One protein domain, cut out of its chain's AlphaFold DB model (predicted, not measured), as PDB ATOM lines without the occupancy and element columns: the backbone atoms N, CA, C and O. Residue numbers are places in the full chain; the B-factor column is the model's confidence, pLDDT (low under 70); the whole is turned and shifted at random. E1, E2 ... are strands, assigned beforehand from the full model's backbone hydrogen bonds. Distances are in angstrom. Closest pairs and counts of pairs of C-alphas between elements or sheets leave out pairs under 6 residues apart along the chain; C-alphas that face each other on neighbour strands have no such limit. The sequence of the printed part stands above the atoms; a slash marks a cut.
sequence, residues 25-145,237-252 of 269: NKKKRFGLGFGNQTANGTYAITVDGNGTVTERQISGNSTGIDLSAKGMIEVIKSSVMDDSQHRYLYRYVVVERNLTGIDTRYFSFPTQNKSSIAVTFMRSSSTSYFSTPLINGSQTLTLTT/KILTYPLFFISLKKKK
ATOM      1  N   ASN A  25     125.080 163.206 185.190       56.81
ATOM      2  CA  ASN A  25     124.179 163.543 184.104       56.81
ATOM      3  C   ASN A  25     124.256 162.441 183.031       56.81
ATOM      4  O   ASN A  25     125.111 162.493 182.147       56.81
ATOM      5  N   LYS A  26     123.374 161.432 183.140       61.34
ATOM      6  CA  LYS A  26     123.331 160.206 182.318       61.34
ATOM      7  C   LYS A  26     123.259 160.487 180.816       61.34
ATOM      8  O   LYS A  26     123.496 159.602 180.007       61.34
ATOM      9  N   LYS A  27     122.932 161.728 180.451       65.38
ATOM     10  CA  LYS A  27     122.785 162.189 179.074       65.38
ATOM     11  C   LYS A  27     124.088 162.630 178.416       65.38
ATOM     12  O   LYS A  27     124.079 162.918 177.227       65.38
ATOM     13  N   LYS A  28     125.203 162.707 179.149       76.50
ATOM     14  CA  LYS A  28     126.475 163.121 178.555       76.50
ATOM     15  C   LYS A  28     127.253 161.926 178.017       76.50
ATOM     16  O   LYS A  28     127.472 160.950 178.734       76.50
ATOM     17  N   ARG A  29     127.712 162.055 176.776       83.25
ATOM     18  CA  ARG A  29     128.673 161.153 176.141       83.25
ATOM     19  C   ARG A  29     129.919 161.922 175.768       83.25
ATOM     20  O   ARG A  29     129.869 163.108 175.454       83.25
ATOM     21  N   PHE A  30     131.037 161.232 175.800       86.19
ATOM     22  CA  PHE A  30     132.314 161.778 175.399       86.19
ATOM     23  C   PHE A  30     132.968 160.778 174.457       86.19
ATOM     24  O   PHE A  30     132.738 159.579 174.579       86.19
ATOM     25  N   GLY A  31     133.727 161.267 173.490       87.12
ATOM     26  CA  GLY A  31     134.304 160.445 172.443       87.12
ATOM     27  C   GLY A  31     135.719 160.874 172.117       87.12
ATOM     28  O   GLY A  31     136.052 162.055 172.211       87.12
ATOM     29  N   LEU A  32     136.521 159.902 171.710       89.19
ATOM     30  CA  LEU A  32     137.848 160.107 171.166       89.19
ATOM     31  C   LEU A  32     137.891 159.488 169.771       89.19
ATOM     32  O   LEU A  32     137.732 158.278 169.622       89.19
ATOM     33  N   GLY A  33     138.008 160.350 168.767       90.44
ATOM     34  CA  GLY A  33     138.024 160.015 167.350       90.44
ATOM     35  C   GLY A  33     139.441 159.892 166.813       90.44
ATOM     36  O   GLY A  33     140.335 160.586 167.296       90.44
ATOM     37  N   PHE A  34     139.635 159.038 165.810       90.38
ATOM     38  CA  PHE A  34     140.942 158.738 165.226       90.38
ATOM     39  C   PHE A  34     140.924 158.847 163.704       90.38
ATOM     40  O   PHE A  34     139.967 158.429 163.053       90.38
ATOM     41  N   GLY A  35     142.022 159.356 163.146       85.50
ATOM     42  CA  GLY A  35     142.306 159.320 161.710       85.50
ATOM     43  C   GLY A  35     141.679 160.433 160.883       85.50
ATOM     44  O   GLY A  35     141.955 160.519 159.694       85.50
ATOM     45  N   ASN A  36     140.864 161.294 161.487       82.69
ATOM     46  CA  ASN A  36     140.223 162.405 160.799       82.69
ATOM     47  C   ASN A  36     140.080 163.593 161.761       82.69
ATOM     48  O   ASN A  36     139.821 163.413 162.954       82.69
ATOM     49  N   GLN A  37     140.285 164.799 161.231       78.88
ATOM     50  CA  GLN A  37     140.202 166.066 161.968       78.88
ATOM     51  C   GLN A  37     138.770 166.613 162.046       78.88
ATOM     52  O   GLN A  37     138.486 167.534 162.807       78.88
ATOM     53  N   THR A  38     137.860 166.052 161.253       82.31
ATOM     54  CA  THR A  38     136.422 166.324 161.328       82.31
ATOM     55  C   THR A  38     135.735 165.224 162.135       82.31
ATOM     56  O   THR A  38     136.337 164.187 162.405       82.31
ATOM     57  N   ALA A  39     134.485 165.412 162.569       79.81
ATOM     58  CA  ALA A  39     133.737 164.318 163.203       79.81
ATOM     59  C   ALA A  39     132.983 163.442 162.201       79.81
ATOM     60  O   ALA A  39     132.671 162.299 162.514       79.81
ATOM     61  N   ASN A  40     132.651 163.954 161.016       87.31
ATOM     62  CA  ASN A  40     131.870 163.186 160.057       87.31
ATOM     63  C   ASN A  40     132.723 162.075 159.427       87.31
ATOM     64  O   ASN A  40     133.787 162.341 158.878       87.31
ATOM     65  N   GLY A  41     132.249 160.835 159.512       88.56
ATOM     66  CA  GLY A  41     132.964 159.642 159.061       88.56
ATOM     67  C   GLY A  41     134.042 159.144 160.028       88.56
ATOM     68  O   GLY A  41     134.688 158.139 159.737       88.56
ATOM     69  N   THR A  42     134.237 159.798 161.175       92.00
ATOM     70  CA  THR A  42     135.359 159.521 162.081       92.00
ATOM     71  C   THR A  42     135.077 158.326 162.969       92.00
ATOM     72  O   THR A  42     134.095 158.306 163.712       92.00
ATOM     73  N   TYR A  43     135.963 157.333 162.932       94.06
ATOM     74  CA  TYR A  43     135.949 156.241 163.896       94.06
ATOM     75  C   TYR A  43     136.256 156.783 165.294       94.06
ATOM     76  O   TYR A  43     137.233 157.511 165.479       94.06
ATOM     77  N   ALA A  44     135.452 156.406 166.282       92.75
ATOM     78  CA  ALA A  44     135.558 156.898 167.640       92.75
ATOM     79  C   ALA A  44     135.279 155.823 168.685       92.75
ATOM     80  O   ALA A  44     134.380 154.995 168.540       92.75
ATOM     81  N   ILE A  45     135.997 155.923 169.799       92.75
ATOM     82  CA  ILE A  45     135.669 155.227 171.040       92.75
ATOM     83  C   ILE A  45     134.919 156.213 171.918       92.75
ATOM     84  O   ILE A  45     135.393 157.324 172.160       92.75
ATOM     85  N   THR A  46     133.745 155.824 172.396       90.94
ATOM     86  CA  THR A  46     132.864 156.713 173.150       90.94
ATOM     87  C   THR A  46     132.488 156.108 174.490       90.94
ATOM     88  O   THR A  46     132.370 154.894 174.619       90.94
ATOM     89  N   VAL A  47     132.328 156.966 175.494       89.19
ATOM     90  CA  VAL A  47     131.999 156.606 176.872       89.19
ATOM     91  C   VAL A  47     130.824 157.458 177.332       89.19
ATOM     92  O   VAL A  47     130.844 158.687 177.200       89.19
ATOM     93  N   ASP A  48     129.788 156.819 177.870       86.00
ATOM     94  CA  ASP A  48     128.650 157.516 178.472       86.00
ATOM     95  C   ASP A  48     128.857 157.818 179.972       86.00
ATOM     96  O   ASP A  48     129.831 157.400 180.603       86.00
ATOM     97  N   GLY A  49     127.922 158.554 180.581       78.94
ATOM     98  CA  GLY A  49     127.958 158.857 182.017       78.94
ATOM     99  C   GLY A  49     127.928 157.620 182.933       78.94
ATOM    100  O   GLY A  49     128.413 157.685 184.069       78.94
ATOM    101  N   ASN A  50     127.426 156.484 182.442       83.56
ATOM    102  CA  ASN A  50     127.403 155.206 183.156       83.56
ATOM    103  C   ASN A  50     128.718 154.424 182.999       83.56
ATOM    104  O   ASN A  50     128.979 153.510 183.779       83.56
ATOM    105  N   GLY A  51     129.588 154.842 182.078       83.62
ATOM    106  CA  GLY A  51     130.846 154.178 181.763       83.62
ATOM    107  C   GLY A  51     130.729 153.084 180.723       83.62
ATOM    108  O   GLY A  51     131.677 152.319 180.568       83.62
ATOM    109  N   THR A  52     129.599 153.022 180.020       89.62
ATOM    110  CA  THR A  52     129.426 152.152 178.864       89.62
ATOM    111  C   THR A  52     130.350 152.635 177.761       89.62
ATOM    112  O   THR A  52     130.272 153.797 177.353       89.62
ATOM    113  N   VAL A  53     131.214 151.744 177.289       91.06
ATOM    114  CA  VAL A  53     132.116 151.998 176.167       91.06
ATOM    115  C   VAL A  53     131.475 151.471 174.894       91.06
ATOM    116  O   VAL A  53     131.007 150.338 174.874       91.06
ATOM    117  N   THR A  54     131.469 152.277 173.835       92.31
ATOM    118  CA  THR A  54     131.028 151.847 172.502       92.31
ATOM    119  C   THR A  54     131.992 152.332 171.429       92.31
ATOM    120  O   THR A  54     132.561 153.422 171.544       92.31
ATOM    121  N   GLU A  55     132.159 151.536 170.379       93.00
ATOM    122  CA  GLU A  55     132.845 151.946 169.154       93.00
ATOM    123  C   GLU A  55     131.812 152.488 168.175       93.00
ATOM    124  O   GLU A  55     130.739 151.904 168.014       93.00
ATOM    125  N   ARG A  56     132.106 153.610 167.521       92.75
ATOM    126  CA  ARG A  56     131.180 154.237 166.575       92.75
ATOM    127  C   ARG A  56     131.913 154.816 165.379       92.75
ATOM    128  O   ARG A  56     133.026 155.307 165.523       92.75
ATOM    129  N   GLN A  57     131.248 154.849 164.232       93.44
ATOM    130  CA  GLN A  57     131.585 155.797 163.177       93.44
ATOM    131  C   GLN A  57     130.680 157.011 163.334       93.44
ATOM    132  O   GLN A  57     129.459 156.911 163.205       93.44
ATOM    133  N   ILE A  58     131.266 158.151 163.668       89.69
ATOM    134  CA  ILE A  58     130.523 159.374 163.925       89.69
ATOM    135  C   ILE A  58     130.011 159.936 162.599       89.69
ATOM    136  O   ILE A  58     130.700 159.919 161.586       89.69
ATOM    137  N   SER A  59     128.777 160.426 162.601       83.25
ATOM    138  CA  SER A  59     128.161 161.104 161.463       83.25
ATOM    139  C   SER A  59     127.597 162.415 161.991       83.25
ATOM    140  O   SER A  59     126.857 162.407 162.969       83.25
ATOM    141  N   GLY A  60     128.022 163.542 161.413       71.88
ATOM    142  CA  GLY A  60     128.000 164.854 162.082       71.88
ATOM    143  C   GLY A  60     126.673 165.243 162.750       71.88
ATOM    144  O   GLY A  60     126.685 165.748 163.871       71.88
ATOM    145  N   ASN A  61     125.545 164.953 162.091       72.12
ATOM    146  CA  ASN A  61     124.197 165.283 162.572       72.12
ATOM    147  C   ASN A  61     123.329 164.049 162.878       72.12
ATOM    148  O   ASN A  61     122.119 164.178 163.041       72.12
ATOM    149  N   SER A  62     123.917 162.854 162.956       78.19
ATOM    150  CA  SER A  62     123.180 161.620 163.237       78.19
ATOM    151  C   SER A  62     123.812 160.831 164.386       78.19
ATOM    152  O   SER A  62     124.868 161.176 164.919       78.19
ATOM    153  N   THR A  63     123.155 159.751 164.808       74.75
ATOM    154  CA  THR A  63     123.656 158.834 165.850       74.75
ATOM    155  C   THR A  63     124.987 158.180 165.482       74.75
ATOM    156  O   THR A  63     125.677 157.644 166.360       74.75
ATOM    157  N   GLY A  64     125.381 158.251 164.207       87.00
ATOM    158  CA  GLY A  64     126.498 157.494 163.680       87.00
ATOM    159  C   GLY A  64     126.209 155.996 163.682       87.00
ATOM    160  O   GLY A  64     125.205 155.522 164.218       87.00
ATOM    161  N   ILE A  65     127.123 155.235 163.101       91.94
ATOM    162  CA  ILE A  65     127.006 153.781 163.019       91.94
ATOM    163  C   ILE A  65     127.582 153.183 164.298       91.94
ATOM    164  O   ILE A  65     128.701 153.518 164.686       91.94
ATOM    165  N   ASP A  66     126.824 152.310 164.961       92.44
ATOM    166  CA  ASP A  66     127.346 151.524 166.077       92.44
ATOM    167  C   ASP A  66     128.231 150.392 165.551       92.44
ATOM    168  O   ASP A  66     127.804 149.579 164.733       92.44
ATOM    169  N   LEU A  67     129.473 150.358 166.018       94.62
ATOM    170  CA  LEU A  67     130.485 149.378 165.636       94.62
ATOM    171  C   LEU A  67     130.757 148.369 166.766       94.62
ATOM    172  O   LEU A  67     131.526 147.427 166.599       94.62
ATOM    173  N   SER A  68     130.091 148.507 167.914       90.75
ATOM    174  CA  SER A  68     130.381 147.712 169.117       90.75
ATOM    175  C   SER A  68     130.081 146.219 168.941       90.75
ATOM    176  O   SER A  68     130.685 145.381 169.607       90.75
ATOM    177  N   ALA A  69     129.192 145.862 168.007       88.94
ATOM    178  CA  ALA A  69     128.790 144.479 167.745       88.94
ATOM    179  C   ALA A  69     129.933 143.573 167.249       88.94
ATOM    180  O   ALA A  69     129.803 142.353 167.291       88.94
ATOM    181  N   LYS A  70     131.049 144.140 166.766       87.88
ATOM    182  CA  LYS A  70     132.203 143.356 166.294       87.88
ATOM    183  C   LYS A  70     133.252 143.081 167.378       87.88
ATOM    184  O   LYS A  70     134.201 142.356 167.100       87.88
ATOM    185  N   GLY A  71     133.090 143.621 168.591       83.62
ATOM    186  CA  GLY A  71     133.912 143.263 169.756       83.62
ATOM    187  C   GLY A  71     135.404 143.590 169.625       83.62
ATOM    188  O   GLY A  71     136.242 142.827 170.105       83.62
ATOM    189  N   MET A  72     135.756 144.694 168.957       87.25
ATOM    190  CA  MET A  72     137.159 145.090 168.763       87.25
ATOM    191  C   MET A  72     137.760 145.775 169.987       87.25
ATOM    192  O   MET A  72     138.988 145.828 170.112       87.25
ATOM    193  N   ILE A  73     136.902 146.275 170.875       87.75
ATOM    194  CA  ILE A  73     137.255 146.899 172.140       87.75
ATOM    195  C   ILE A  73     136.894 146.014 173.333       87.75
ATOM    196  O   ILE A  73     135.833 145.394 173.387       87.75
ATOM    197  N   GLU A  74     137.769 146.012 174.325       87.62
ATOM    198  CA  GLU A  74     137.589 145.337 175.599       87.62
ATOM    199  C   GLU A  74     137.802 146.344 176.730       87.62
ATOM    200  O   GLU A  74     138.797 147.072 176.760       87.62
ATOM    201  N   VAL A  75     136.852 146.426 177.660       86.50
ATOM    202  CA  VAL A  75     136.967 147.322 178.816       86.50
ATOM    203  C   VAL A  75     137.741 146.607 179.912       86.50
ATOM    204  O   VAL A  75     137.218 145.717 180.571       86.50
ATOM    205  N   ILE A  76     138.981 147.034 180.139       87.12
ATOM    206  CA  ILE A  76     139.865 146.454 181.156       87.12
ATOM    207  C   ILE A  76     139.509 146.969 182.551       87.12
ATOM    208  O   ILE A  76     139.572 146.236 183.536       87.12
ATOM    209  N   LYS A  77     139.164 148.257 182.661       83.56
ATOM    210  CA  LYS A  77     138.813 148.888 183.939       83.56
ATOM    211  C   LYS A  77     137.858 150.051 183.727       83.56
ATOM    212  O   LYS A  77     138.050 150.849 182.818       83.56
ATOM    213  N   SER A  78     136.878 150.194 184.613       85.19
ATOM    214  CA  SER A  78     136.011 151.371 184.694       85.19
ATOM    215  C   SER A  78     135.810 151.731 186.160       85.19
ATOM    216  O   SER A  78     135.428 150.884 186.965       85.19
ATOM    217  N   SER A  79     136.106 152.971 186.535       82.62
ATOM    218  CA  SER A  79     135.960 153.448 187.911       82.62
ATOM    219  C   SER A  79     135.493 154.894 187.946       82.62
ATOM    220  O   SER A  79     135.844 155.693 187.079       82.62
ATOM    221  N   VAL A  80     134.722 155.236 188.974       80.50
ATOM    222  CA  VAL A  80     134.363 156.622 189.282       80.50
ATOM    223  C   VAL A  80     135.238 157.085 190.439       80.50
ATOM    224  O   VAL A  80     135.281 156.419 191.470       80.50
ATOM    225  N   MET A  81     135.935 158.199 190.254       76.94
ATOM    226  CA  MET A  81     136.731 158.858 191.284       76.94
ATOM    227  C   MET A  81     135.988 160.107 191.755       76.94
ATOM    228  O   MET A  81     135.500 160.887 190.932       76.94
ATOM    229  N   ASP A  82     135.871 160.266 193.072       76.44
ATOM    230  CA  ASP A  82     135.295 161.458 193.693       76.44
ATOM    231  C   ASP A  82     136.420 162.417 194.071       76.44
ATOM    232  O   ASP A  82     137.213 162.133 194.968       76.44
ATOM    233  N   ASP A  83     136.486 163.552 193.382       75.75
ATOM    234  CA  ASP A  83     137.306 164.676 193.800       75.75
ATOM    235  C   ASP A  83     136.444 165.595 194.663       75.75
ATOM    236  O   ASP A  83     135.833 166.575 194.213       75.75
ATOM    237  N   SER A  84     136.375 165.225 195.938       74.19
ATOM    238  CA  SER A  84     135.584 165.941 196.934       74.19
ATOM    239  C   SER A  84     136.058 167.384 197.148       74.19
ATOM    240  O   SER A  84     135.230 168.243 197.467       74.19
ATOM    241  N   GLN A  85     137.346 167.672 196.918       72.12
ATOM    242  CA  GLN A  85     137.911 169.017 197.057       72.12
ATOM    243  C   GLN A  85     137.382 169.946 195.962       72.12
ATOM    244  O   GLN A  85     136.932 171.057 196.253       72.12
ATOM    245  N   HIS A  86     137.338 169.469 194.717       70.81
ATOM    246  CA  HIS A  86     136.869 170.263 193.579       70.81
ATOM    247  C   HIS A  86     135.388 170.048 193.239       70.81
ATOM    248  O   HIS A  86     134.836 170.729 192.374       70.81
ATOM    249  N   ARG A  87     134.709 169.154 193.969       73.25
ATOM    250  CA  ARG A  87     133.303 168.769 193.766       73.25
ATOM    251  C   ARG A  87     133.050 168.227 192.361       73.25
ATOM    252  O   ARG A  87     131.986 168.471 191.783       73.25
ATOM    253  N   TYR A  88     134.014 167.486 191.829       71.62
ATOM    254  CA  TYR A  88     133.914 166.836 190.533       71.62
ATOM    255  C   TYR A  88     133.899 165.322 190.699       71.62
ATOM    256  O   TYR A  88     134.585 164.754 191.541       71.62
ATOM    257  N   LEU A  89     133.093 164.663 189.870       72.81
ATOM    258  CA  LEU A  89     133.140 163.218 189.709       72.81
ATOM    259  C   LEU A  89     133.815 162.941 188.375       72.81
ATOM    260  O   LEU A  89     133.350 163.417 187.335       72.81
ATOM    261  N   TYR A  90     134.890 162.170 188.417       76.56
ATOM    262  CA  TYR A  90     135.606 161.736 187.231       76.56
ATOM    263  C   TYR A  90     135.261 160.293 186.946       76.56
ATOM    264  O   TYR A  90     135.195 159.459 187.848       76.56
ATOM    265  N   ARG A  91     135.064 159.983 185.669       81.00
ATOM    266  CA  ARG A  91     135.028 158.601 185.221       81.00
ATOM    267  C   ARG A  91     136.325 158.291 184.501       81.00
ATOM    268  O   ARG A  91     136.693 158.997 183.566       81.00
ATOM    269  N   TYR A  92     136.969 157.230 184.960       80.62
ATOM    270  CA  TYR A  92     138.175 156.665 184.391       80.62
ATOM    271  C   TYR A  92     137.817 155.349 183.715       80.62
ATOM    272  O   TYR A  92     137.216 154.476 184.347       80.62
ATOM    273  N   VAL A  93     138.177 155.218 182.443       81.00
ATOM    274  CA  VAL A  93     137.976 153.992 181.673       81.00
ATOM    275  C   VAL A  93     139.277 153.628 180.977       81.00
ATOM    276  O   VAL A  93     139.877 154.469 180.314       81.00
ATOM    277  N   VAL A  94     139.691 152.372 181.137       83.81
ATOM    278  CA  VAL A  94     140.805 151.753 180.418       83.81
ATOM    279  C   VAL A  94     140.227 150.745 179.459       83.81
ATOM    280  O   VAL A  94     139.503 149.833 179.865       83.81
ATOM    281  N   VAL A  95     140.592 150.906 178.200       85.81
ATOM    282  CA  VAL A  95     140.181 150.021 177.120       85.81
ATOM    283  C   VAL A  95     141.407 149.429 176.442       85.81
ATOM    284  O   VAL A  95     142.450 150.082 176.356       85.81
ATOM    285  N   GLU A  96     141.258 148.204 175.961       85.44
ATOM    286  CA  GLU A  96     142.177 147.535 175.049       85.44
ATOM    287  C   GLU A  96     141.472 147.367 173.703       85.44
ATOM    288  O   GLU A  96     140.284 147.057 173.652       85.44
ATOM    289  N   ARG A  97     142.185 147.619 172.605       86.88
ATOM    290  CA  ARG A  97     141.633 147.548 171.251       86.88
ATOM    291  C   ARG A  97     142.643 146.931 170.294       86.88
ATOM    292  O   ARG A  97     143.835 147.223 170.386       86.88
ATOM    293  N   ASN A  98     142.155 146.141 169.340       86.25
ATOM    294  CA  ASN A  98     142.963 145.641 168.227       86.25
ATOM    295  C   ASN A  98     143.553 146.786 167.385       86.25
ATOM    296  O   ASN A  98     142.867 147.754 167.060       86.25
ATOM    297  N   LEU A  99     144.825 146.653 166.993       87.75
ATOM    298  CA  LEU A  99     145.504 147.668 166.178       87.75
ATOM    299  C   LEU A  99     144.921 147.753 164.763       87.75
ATOM    300  O   LEU A  99     144.742 148.843 164.239       87.75
ATOM    301  N   THR A 100     144.597 146.618 164.155       90.44
ATOM    302  CA  THR A 100     144.036 146.557 162.802       90.44
ATOM    303  C   THR A 100     142.517 146.589 162.876       90.44
ATOM    304  O   THR A 100     141.932 145.796 163.610       90.44
ATOM    305  N   GLY A 101     141.878 147.495 162.136       91.31
ATOM    306  CA  GLY A 101     140.427 147.519 161.961       91.31
ATOM    307  C   GLY A 101     139.933 146.328 161.133       91.31
ATOM    308  O   GLY A 101     140.666 145.822 160.291       91.31
ATOM    309  N   ILE A 102     138.697 145.871 161.367       92.12
ATOM    310  CA  ILE A 102     138.104 144.762 160.590       92.12
ATOM    311  C   ILE A 102     137.721 145.216 159.176       92.12
ATOM    312  O   ILE A 102     137.813 144.440 158.232       92.12
ATOM    313  N   ASP A 103     137.271 146.462 159.036       95.00
ATOM    314  CA  ASP A 103     136.862 147.057 157.767       95.00
ATOM    315  C   ASP A 103     137.141 148.567 157.767       95.00
ATOM    316  O   ASP A 103     137.661 149.118 158.743       95.00
ATOM    317  N   THR A 104     136.788 149.243 156.675       94.31
ATOM    318  CA  THR A 104     137.058 150.671 156.443       94.31
ATOM    319  C   THR A 104     136.382 151.617 157.437       94.31
ATOM    320  O   THR A 104     136.776 152.777 157.534       94.31
ATOM    321  N   ARG A 105     135.392 151.153 158.208       95.12
ATOM    322  CA  ARG A 105     134.729 151.949 159.252       95.12
ATOM    323  C   ARG A 105     135.514 151.958 160.561       95.12
ATOM    324  O   ARG A 105     135.236 152.783 161.430       95.12
ATOM    325  N   TYR A 106     136.482 151.055 160.721       95.19
ATOM    326  CA  TYR A 106     137.365 150.989 161.881       95.19
ATOM    327  C   TYR A 106     138.695 151.659 161.568       95.19
ATOM    328  O   TYR A 106     139.330 151.379 160.555       95.19
ATOM    329  N   PHE A 107     139.187 152.479 162.494       93.00
ATOM    330  CA  PHE A 107     140.524 153.043 162.347       93.00
ATOM    331  C   PHE A 107     141.589 151.958 162.529       93.00
ATOM    332  O   PHE A 107     141.638 151.341 163.595       93.00
ATOM    333  N   SER A 108     142.451 151.747 161.537       93.00
ATOM    334  CA  SER A 108     143.631 150.893 161.687       93.00
ATOM    335  C   SER A 108     144.798 151.725 162.202       93.00
ATOM    336  O   SER A 108     145.256 152.648 161.532       93.00
ATOM    337  N   PHE A 109     145.273 151.398 163.401       87.56
ATOM    338  CA  PHE A 109     146.441 152.029 163.984       87.56
ATOM    339  C   PHE A 109     147.691 151.640 163.190       87.56
ATOM    340  O   PHE A 109     147.957 150.447 163.008       87.56
ATOM    341  N   PRO A 110     148.469 152.626 162.730       83.44
ATOM    342  CA  PRO A 110     149.715 152.364 162.031       83.44
ATOM    343  C   PRO A 110     150.697 151.616 162.943       83.44
ATOM    344  O   PRO A 110     150.842 151.922 164.125       83.44
ATOM    345  N   THR A 111     151.368 150.608 162.388       78.38
ATOM    346  CA  THR A 111     152.326 149.750 163.109       78.38
ATOM    347  C   THR A 111     153.771 150.231 162.992       78.38
ATOM    348  O   THR A 111     154.658 149.644 163.608       78.38
ATOM    349  N   GLN A 112     154.020 151.273 162.194       74.56
ATOM    350  CA  GLN A 112     155.354 151.805 161.931       74.56
ATOM    351  C   GLN A 112     155.678 153.023 162.806       74.56
ATOM    352  O   GLN A 112     154.829 153.878 163.073       74.56
ATOM    353  N   ASN A 113     156.958 153.122 163.171       58.62
ATOM    354  CA  ASN A 113     157.529 153.994 164.206       58.62
ATOM    355  C   ASN A 113     157.503 155.511 163.927       58.62
ATOM    356  O   ASN A 113     158.142 156.264 164.658       58.62
ATOM    357  N   LYS A 114     156.832 155.976 162.867       52.94
ATOM    358  CA  LYS A 114     156.836 157.392 162.449       52.94
ATOM    359  C   LYS A 114     155.478 157.882 161.968       52.94
ATOM    360  O   LYS A 114     155.380 158.701 161.062       52.94
ATOM    361  N   SER A 115     154.419 157.345 162.545       64.50
ATOM    362  CA  SER A 115     153.068 157.723 162.168       64.50
ATOM    363  C   SER A 115     152.474 158.644 163.222       64.50
ATOM    364  O   SER A 115     152.490 158.377 164.422       64.50
ATOM    365  N   SER A 116     151.982 159.781 162.759       79.19
ATOM    366  CA  SER A 116     151.256 160.724 163.587       79.19
ATOM    367  C   SER A 116     149.763 160.450 163.420       79.19
ATOM    368  O   SER A 116     149.297 160.329 162.285       79.19
ATOM    369  N   ILE A 117     149.007 160.330 164.508       79.62
ATOM    370  CA  ILE A 117     147.568 160.046 164.439       79.62
ATOM    371  C   ILE A 117     146.799 161.329 164.725       79.62
ATOM    372  O   ILE A 117     146.963 161.929 165.787       79.62
ATOM    373  N   ALA A 118     145.931 161.724 163.796       83.31
ATOM    374  CA  ALA A 118     144.952 162.772 164.051       83.31
ATOM    375  C   ALA A 118     143.942 162.281 165.095       83.31
ATOM    376  O   ALA A 118     143.311 161.234 164.908       83.31
ATOM    377  N   VAL A 119     143.803 163.034 166.182       83.62
ATOM    378  CA  VAL A 119     142.890 162.733 167.280       83.62
ATOM    379  C   VAL A 119     141.893 163.872 167.455       83.62
ATOM    380  O   VAL A 119     142.268 165.040 167.565       83.62
ATOM    381  N   THR A 120     140.614 163.504 167.519       80.75
ATOM    382  CA  THR A 120     139.492 164.441 167.638       80.75
ATOM    383  C   THR A 120     138.728 164.176 168.928       80.75
ATOM    384  O   THR A 120     138.183 163.091 169.133       80.75
ATOM    385  N   PHE A 121     138.648 165.172 169.809       82.75
ATOM    386  CA  PHE A 121     137.862 165.078 171.039       82.75
ATOM    387  C   PHE A 121     136.413 165.471 170.779       82.75
ATOM    388  O   PHE A 121     136.126 166.490 170.154       82.75
ATOM    389  N   MET A 122     135.482 164.671 171.291       81.81
ATOM    390  CA  MET A 122     134.054 164.864 171.078       81.81
ATOM    391  C   MET A 122     133.302 164.841 172.399       81.81
ATOM    392  O   MET A 122     133.602 164.075 173.316       81.81
ATOM    393  N   ARG A 123     132.265 165.668 172.484       83.81
ATOM    394  CA  ARG A 123     131.360 165.720 173.628       83.81
ATOM    395  C   ARG A 123     129.938 165.866 173.128       83.81
ATOM    396  O   ARG A 123     129.674 166.694 172.271       83.81
ATOM    397  N   SER A 124     129.030 165.112 173.725       79.38
ATOM    398  CA  SER A 124     127.601 165.225 173.496       79.38
ATOM    399  C   SER A 124     126.844 165.436 174.798       79.38
ATOM    400  O   SER A 124     127.178 164.862 175.836       79.38
ATOM    401  N   SER A 125     125.804 166.261 174.736       76.25
ATOM    402  CA  SER A 125     124.753 166.353 175.756       76.25
ATOM    403  C   SER A 125     123.568 165.421 175.488       76.25
ATOM    404  O   SER A 125     122.642 165.392 176.298       76.25
ATOM    405  N   SER A 126     123.580 164.709 174.361       72.31
ATOM    406  CA  SER A 126     122.564 163.740 173.968       72.31
ATOM    407  C   SER A 126     122.999 162.318 174.323       72.31
ATOM    408  O   SER A 126     124.162 161.934 174.175       72.31
ATOM    409  N   THR A 127     122.025 161.514 174.748       67.62
ATOM    410  CA  THR A 127     122.183 160.068 174.954       67.62
ATOM    411  C   THR A 127     122.394 159.314 173.651       67.62
ATOM    412  O   THR A 127     122.870 158.184 173.691       67.62
ATOM    413  N   SER A 128     122.017 159.904 172.517       61.34
ATOM    414  CA  SER A 128     121.790 159.145 171.288       61.34
ATOM    415  C   SER A 128     122.770 159.503 170.170       61.34
ATOM    416  O   SER A 128     123.086 158.646 169.354       61.34
ATOM    417  N   TYR A 129     123.308 160.725 170.136       66.81
ATOM    418  CA  TYR A 129     124.197 161.173 169.057       66.81
ATOM    419  C   TYR A 129     125.200 162.220 169.528       66.81
ATOM    420  O   TYR A 129     124.967 162.866 170.543       66.81
ATOM    421  N   PHE A 130     126.302 162.410 168.800       61.28
ATOM    422  CA  PHE A 130     127.206 163.547 168.988       61.28
ATOM    423  C   PHE A 130     126.688 164.721 168.157       61.28
ATOM    424  O   PHE A 130     127.070 164.885 167.008       61.28
ATOM    425  N   SER A 131     125.763 165.500 168.729       47.88
ATOM    426  CA  SER A 131     125.239 166.714 168.100       47.88
ATOM    427  C   SER A 131     126.347 167.758 168.064       47.88
ATOM    428  O   SER A 131     126.650 168.323 169.112       47.88
ATOM    429  N   THR A 132     126.938 167.938 166.885       50.06
ATOM    430  CA  THR A 132     128.065 168.826 166.584       50.06
ATOM    431  C   THR A 132     129.319 168.552 167.426       50.06
ATOM    432  O   THR A 132     129.331 168.711 168.650       50.06
ATOM    433  N   PRO A 133     130.442 168.149 166.809       48.31
ATOM    434  CA  PRO A 133     131.694 168.199 167.535       48.31
ATOM    435  C   PRO A 133     131.944 169.669 167.875       48.31
ATOM    436  O   PRO A 133     132.185 170.498 167.001       48.31
ATOM    437  N   LEU A 134     131.906 170.017 169.156       47.66
ATOM    438  CA  LEU A 134     132.698 171.151 169.598       47.66
ATOM    439  C   LEU A 134     134.150 170.678 169.442       47.66
ATOM    440  O   LEU A 134     134.704 170.079 170.367       47.66
ATOM    441  N   ILE A 135     134.707 170.805 168.229       50.34
ATOM    442  CA  ILE A 135     136.113 170.507 167.947       50.34
ATOM    443  C   ILE A 135     136.896 171.575 168.702       50.34
ATOM    444  O   ILE A 135     137.238 172.620 168.165       50.34
ATOM    445  N   ASN A 136     137.160 171.334 169.982       45.28
ATOM    446  CA  ASN A 136     137.973 172.221 170.813       45.28
ATOM    447  C   ASN A 136     139.481 172.026 170.553       45.28
ATOM    448  O   ASN A 136     140.305 172.342 171.406       45.28
ATOM    449  N   GLY A 137     139.838 171.488 169.385       49.97
ATOM    450  CA  GLY A 137     141.204 171.199 168.969       49.97
ATOM    451  C   GLY A 137     141.296 169.846 168.272       49.97
ATOM    452  O   GLY A 137     140.954 168.815 168.852       49.97
ATOM    453  N   SER A 138     141.765 169.863 167.026       51.78
ATOM    454  CA  SER A 138     142.392 168.705 166.389       51.78
ATOM    455  C   SER A 138     143.832 168.661 166.891       51.78
ATOM    456  O   SER A 138     144.515 169.687 166.868       51.78
ATOM    457  N   GLN A 139     144.278 167.517 167.405       57.75
ATOM    458  CA  GLN A 139     145.678 167.336 167.779       57.75
ATOM    459  C   GLN A 139     146.275 166.170 167.010       57.75
ATOM    460  O   GLN A 139     145.640 165.129 166.831       57.75
ATOM    461  N   THR A 140     147.521 166.340 166.592       51.88
ATOM    462  CA  THR A 140     148.300 165.266 165.994       51.88
ATOM    463  C   THR A 140     149.154 164.629 167.084       51.88
ATOM    464  O   THR A 140     150.058 165.258 167.629       51.88
ATOM    465  N   LEU A 141     148.863 163.374 167.415       51.62
ATOM    466  CA  LEU A 141     149.669 162.583 168.337       51.62
ATOM    467  C   LEU A 141     150.838 161.966 167.568       51.62
ATOM    468  O   LEU A 141     150.653 161.015 166.809       51.62
ATOM    469  N   THR A 142     152.037 162.516 167.748       47.28
ATOM    470  CA  THR A 142     153.270 161.953 167.184       47.28
ATOM    471  C   THR A 142     153.706 160.746 168.010       47.28
ATOM    472  O   THR A 142     154.165 160.895 169.142       47.28
ATOM    473  N   LEU A 143     153.585 159.544 167.443       42.81
ATOM    474  CA  LEU A 143     154.105 158.322 168.053       42.81
ATOM    475  C   LEU A 143     155.614 158.254 167.791       42.81
ATOM    476  O   LEU A 143     156.050 157.808 166.733       42.81
ATOM    477  N   THR A 144     156.421 158.728 168.738       34.78
ATOM    478  CA  THR A 144     157.867 158.463 168.743       34.78
ATOM    479  C   THR A 144     158.085 157.123 169.442       34.78
ATOM    480  O   THR A 144     157.573 156.917 170.535       34.78
ATOM    481  N   THR A 145     158.735 156.185 168.741       34.62
ATOM    482  CA  THR A 145     159.132 154.825 169.173       34.62
ATOM    483  C   THR A 145     158.510 154.334 170.487       34.62
ATOM    484  O   THR A 145     159.153 154.347 171.535       34.62
ATOM    485  N   LYS A 237     127.636 175.449 188.802       36.50
ATOM    486  CA  LYS A 237     127.089 174.123 188.447       36.50
ATOM    487  C   LYS A 237     128.181 173.072 188.678       36.50
ATOM    488  O   LYS A 237     129.333 173.326 188.348       36.50
ATOM    489  N   ILE A 238     127.830 171.908 189.229       36.31
ATOM    490  CA  ILE A 238     128.738 170.747 189.284       36.31
ATOM    491  C   ILE A 238     128.936 170.258 187.842       36.31
ATOM    492  O   ILE A 238     127.966 169.879 187.179       36.31
ATOM    493  N   LEU A 239     130.168 170.309 187.334       35.00
ATOM    494  CA  LEU A 239     130.510 169.884 185.976       35.00
ATOM    495  C   LEU A 239     131.255 168.547 186.000       35.00
ATOM    496  O   LEU A 239     132.393 168.458 186.423       35.00
ATOM    497  N   THR A 240     130.613 167.492 185.515       35.84
ATOM    498  CA  THR A 240     131.251 166.182 185.319       35.84
ATOM    499  C   THR A 240     131.991 166.143 183.979       35.84
ATOM    500  O   THR A 240     131.383 166.462 182.948       35.84
ATOM    501  N   TYR A 241     133.246 165.688 183.996       35.81
ATOM    502  CA  TYR A 241     134.074 165.424 182.816       35.81
ATOM    503  C   TYR A 241     134.706 164.025 182.945       35.81
ATOM    504  O   TYR A 241     135.311 163.735 183.975       35.81
ATOM    505  N   PRO A 242     134.564 163.121 181.967       35.56
ATOM    506  CA  PRO A 242     135.329 161.892 181.919       35.56
ATOM    507  C   PRO A 242     136.730 162.167 181.387       35.56
ATOM    508  O   PRO A 242     136.942 163.035 180.538       35.56
ATOM    509  N   LEU A 243     137.665 161.380 181.897       34.16
ATOM    510  CA  LEU A 243     139.060 161.366 181.498       34.16
ATOM    511  C   LEU A 243     139.310 160.086 180.701       34.16
ATOM    512  O   LEU A 243     138.891 159.001 181.112       34.16
ATOM    513  N   PHE A 244     139.974 160.219 179.554       34.66
ATOM    514  CA  PHE A 244     140.223 159.115 178.629       34.66
ATOM    515  C   PHE A 244     141.650 158.614 178.754       34.66
ATOM    516  O   PHE A 244     142.591 159.393 178.634       34.66
ATOM    517  N   PHE A 245     141.799 157.300 178.903       34.12
ATOM    518  CA  PHE A 245     143.080 156.627 178.771       34.12
ATOM    519  C   PHE A 245     142.902 155.416 177.869       34.12
ATOM    520  O   PHE A 245     142.127 154.505 178.161       34.12
ATOM    521  N   ILE A 246     143.622 155.411 176.754       35.34
ATOM    522  CA  ILE A 246     143.600 154.304 175.806       35.34
ATOM    523  C   ILE A 246     144.966 153.649 175.849       35.34
ATOM    524  O   ILE A 246     145.972 154.262 175.503       35.34
ATOM    525  N   SER A 247     144.989 152.395 176.293       35.59
ATOM    526  CA  SER A 247     146.171 151.549 176.219       35.59
ATOM    527  C   SER A 247     146.056 150.717 174.951       35.59
ATOM    528  O   SER A 247     145.322 149.732 174.915       35.59
ATOM    529  N   LEU A 248     146.792 151.092 173.910       35.75
ATOM    530  CA  LEU A 248     146.874 150.283 172.698       35.75
ATOM    531  C   LEU A 248     147.790 149.087 172.958       35.75
ATOM    532  O   LEU A 248     148.934 149.248 173.383       35.75
ATOM    533  N   LYS A 249     147.285 147.879 172.718       42.91
ATOM    534  CA  LYS A 249     148.071 146.648 172.773       42.91
ATOM    535  C   LYS A 249     147.789 145.821 171.535       42.91
ATOM    536  O   LYS A 249     146.660 145.732 171.060       42.91
ATOM    537  N   LYS A 250     148.827 145.166 171.024       38.50
ATOM    538  CA  LYS A 250     148.657 144.135 170.006       38.50
ATOM    539  C   LYS A 250     148.047 142.906 170.685       38.50
ATOM    540  O   LYS A 250     148.759 142.173 171.373       38.50
ATOM    541  N   LYS A 251     146.742 142.681 170.504       40.50
ATOM    542  CA  LYS A 251     146.089 141.442 170.943       40.50
ATOM    543  C   LYS A 251     146.795 140.278 170.245       40.50
ATOM    544  O   LYS A 251     146.866 140.231 169.016       40.50
ATOM    545  N   LYS A 252     147.394 139.364 171.016       41.12
ATOM    546  CA  LYS A 252     147.920 138.114 170.457       41.12
ATOM    547  C   LYS A 252     146.712 137.344 169.934       41.12
ATOM    548  O   LYS A 252     145.843 136.982 170.722       41.12
TER     549      LYS A 252
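What this domain is: This is residues 25 to 145 and 237 to 252 of the 269 residues of an uncharacterized protein of Reticulomyxa filosa (UniProt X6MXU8). Two sheets form a sandwich, face to face with their strands crossed at 39 degrees: a strongly twisted sheet of six strands, and a smaller sheet made of the long hairpin E5 and E6 with the short strand E9 beside E6. The larger sheet runs E4, E3, E2, E1, E7, E8, all antiparallel; the smaller runs E5, E6, E9 and is mixed. The printed part has 137 residues with nine named strands, E1 to E9 in order along the chain, and no named helix; the class is all strand, though under half of the residues, 63, are in named elements. The whole is compact, with a radius of gyration of the C-alphas of 14.9 A and spans of 44 by 32 by 29 A.

How they stand to each other: E1, residues 29 to 34, E2, residues 43 to 48, E3, residues 53 to 59, and E4, residues 62 to 66, form a meander, each strand the antiparallel neighbour of the one before, and each successive pair is a hairpin. N 32 and O 45 are 2.8 A apart between E1 and E2, N 46 and O 54 2.8 A between E2 and E3, and N 57 and O 65 2.9 A between E3 and E4, within hydrogen-bond range. E5, residues 73 to 83, bends by 56 degrees at residue 76 and forms a hairpin with E6, residues 88 to 97; N 79 and O 92 are 2.9 A apart. The closest C-alphas of E3 and E5, Val 53 and Val 75, are 7.2 A apart. E2 and E6 are near each other, with 6 pairs of C-alphas within 10 A. E7, residues 116 to 124, is antiparallel to E1, with N 31 and O 122 at 2.8 A, and forms a hairpin with the edge strand E8, residues 138 to 142, with N 117 and O 141 at 2.9 A. E9, residues 243 to 246, is parallel to E6 at 12 degrees, with N 243 and O 91 at 3.1 A.

Where its parts are: E1 begins at C-alpha 29 (128.673, 161.153, 176.141) and measures 16.6 A; E2 measures 16.4 A, E3 17.7 A and E4 11.3 A. E5 measures 28.0 A, E6 28.3 A, E7 26.0 A and E8 12.8 A. E9, 10.1 A, ends at C-alpha 246 (143.600, 154.304, 175.806).

The domain as a whole: The C-alphas farthest apart, Lys 237 and Lys 252, are 45.3 A from each other. Residues 146 to 236 are not printed, and C-alphas 145 and 237 stand 42.1 A apart across this cut. The links E6 to E7 and E7 to E8 are long. The mean pLDDT of the printed part is 73.3; residues 25 to 27, 113 to 115, 127 to 145 and 237 to 252 are under 70.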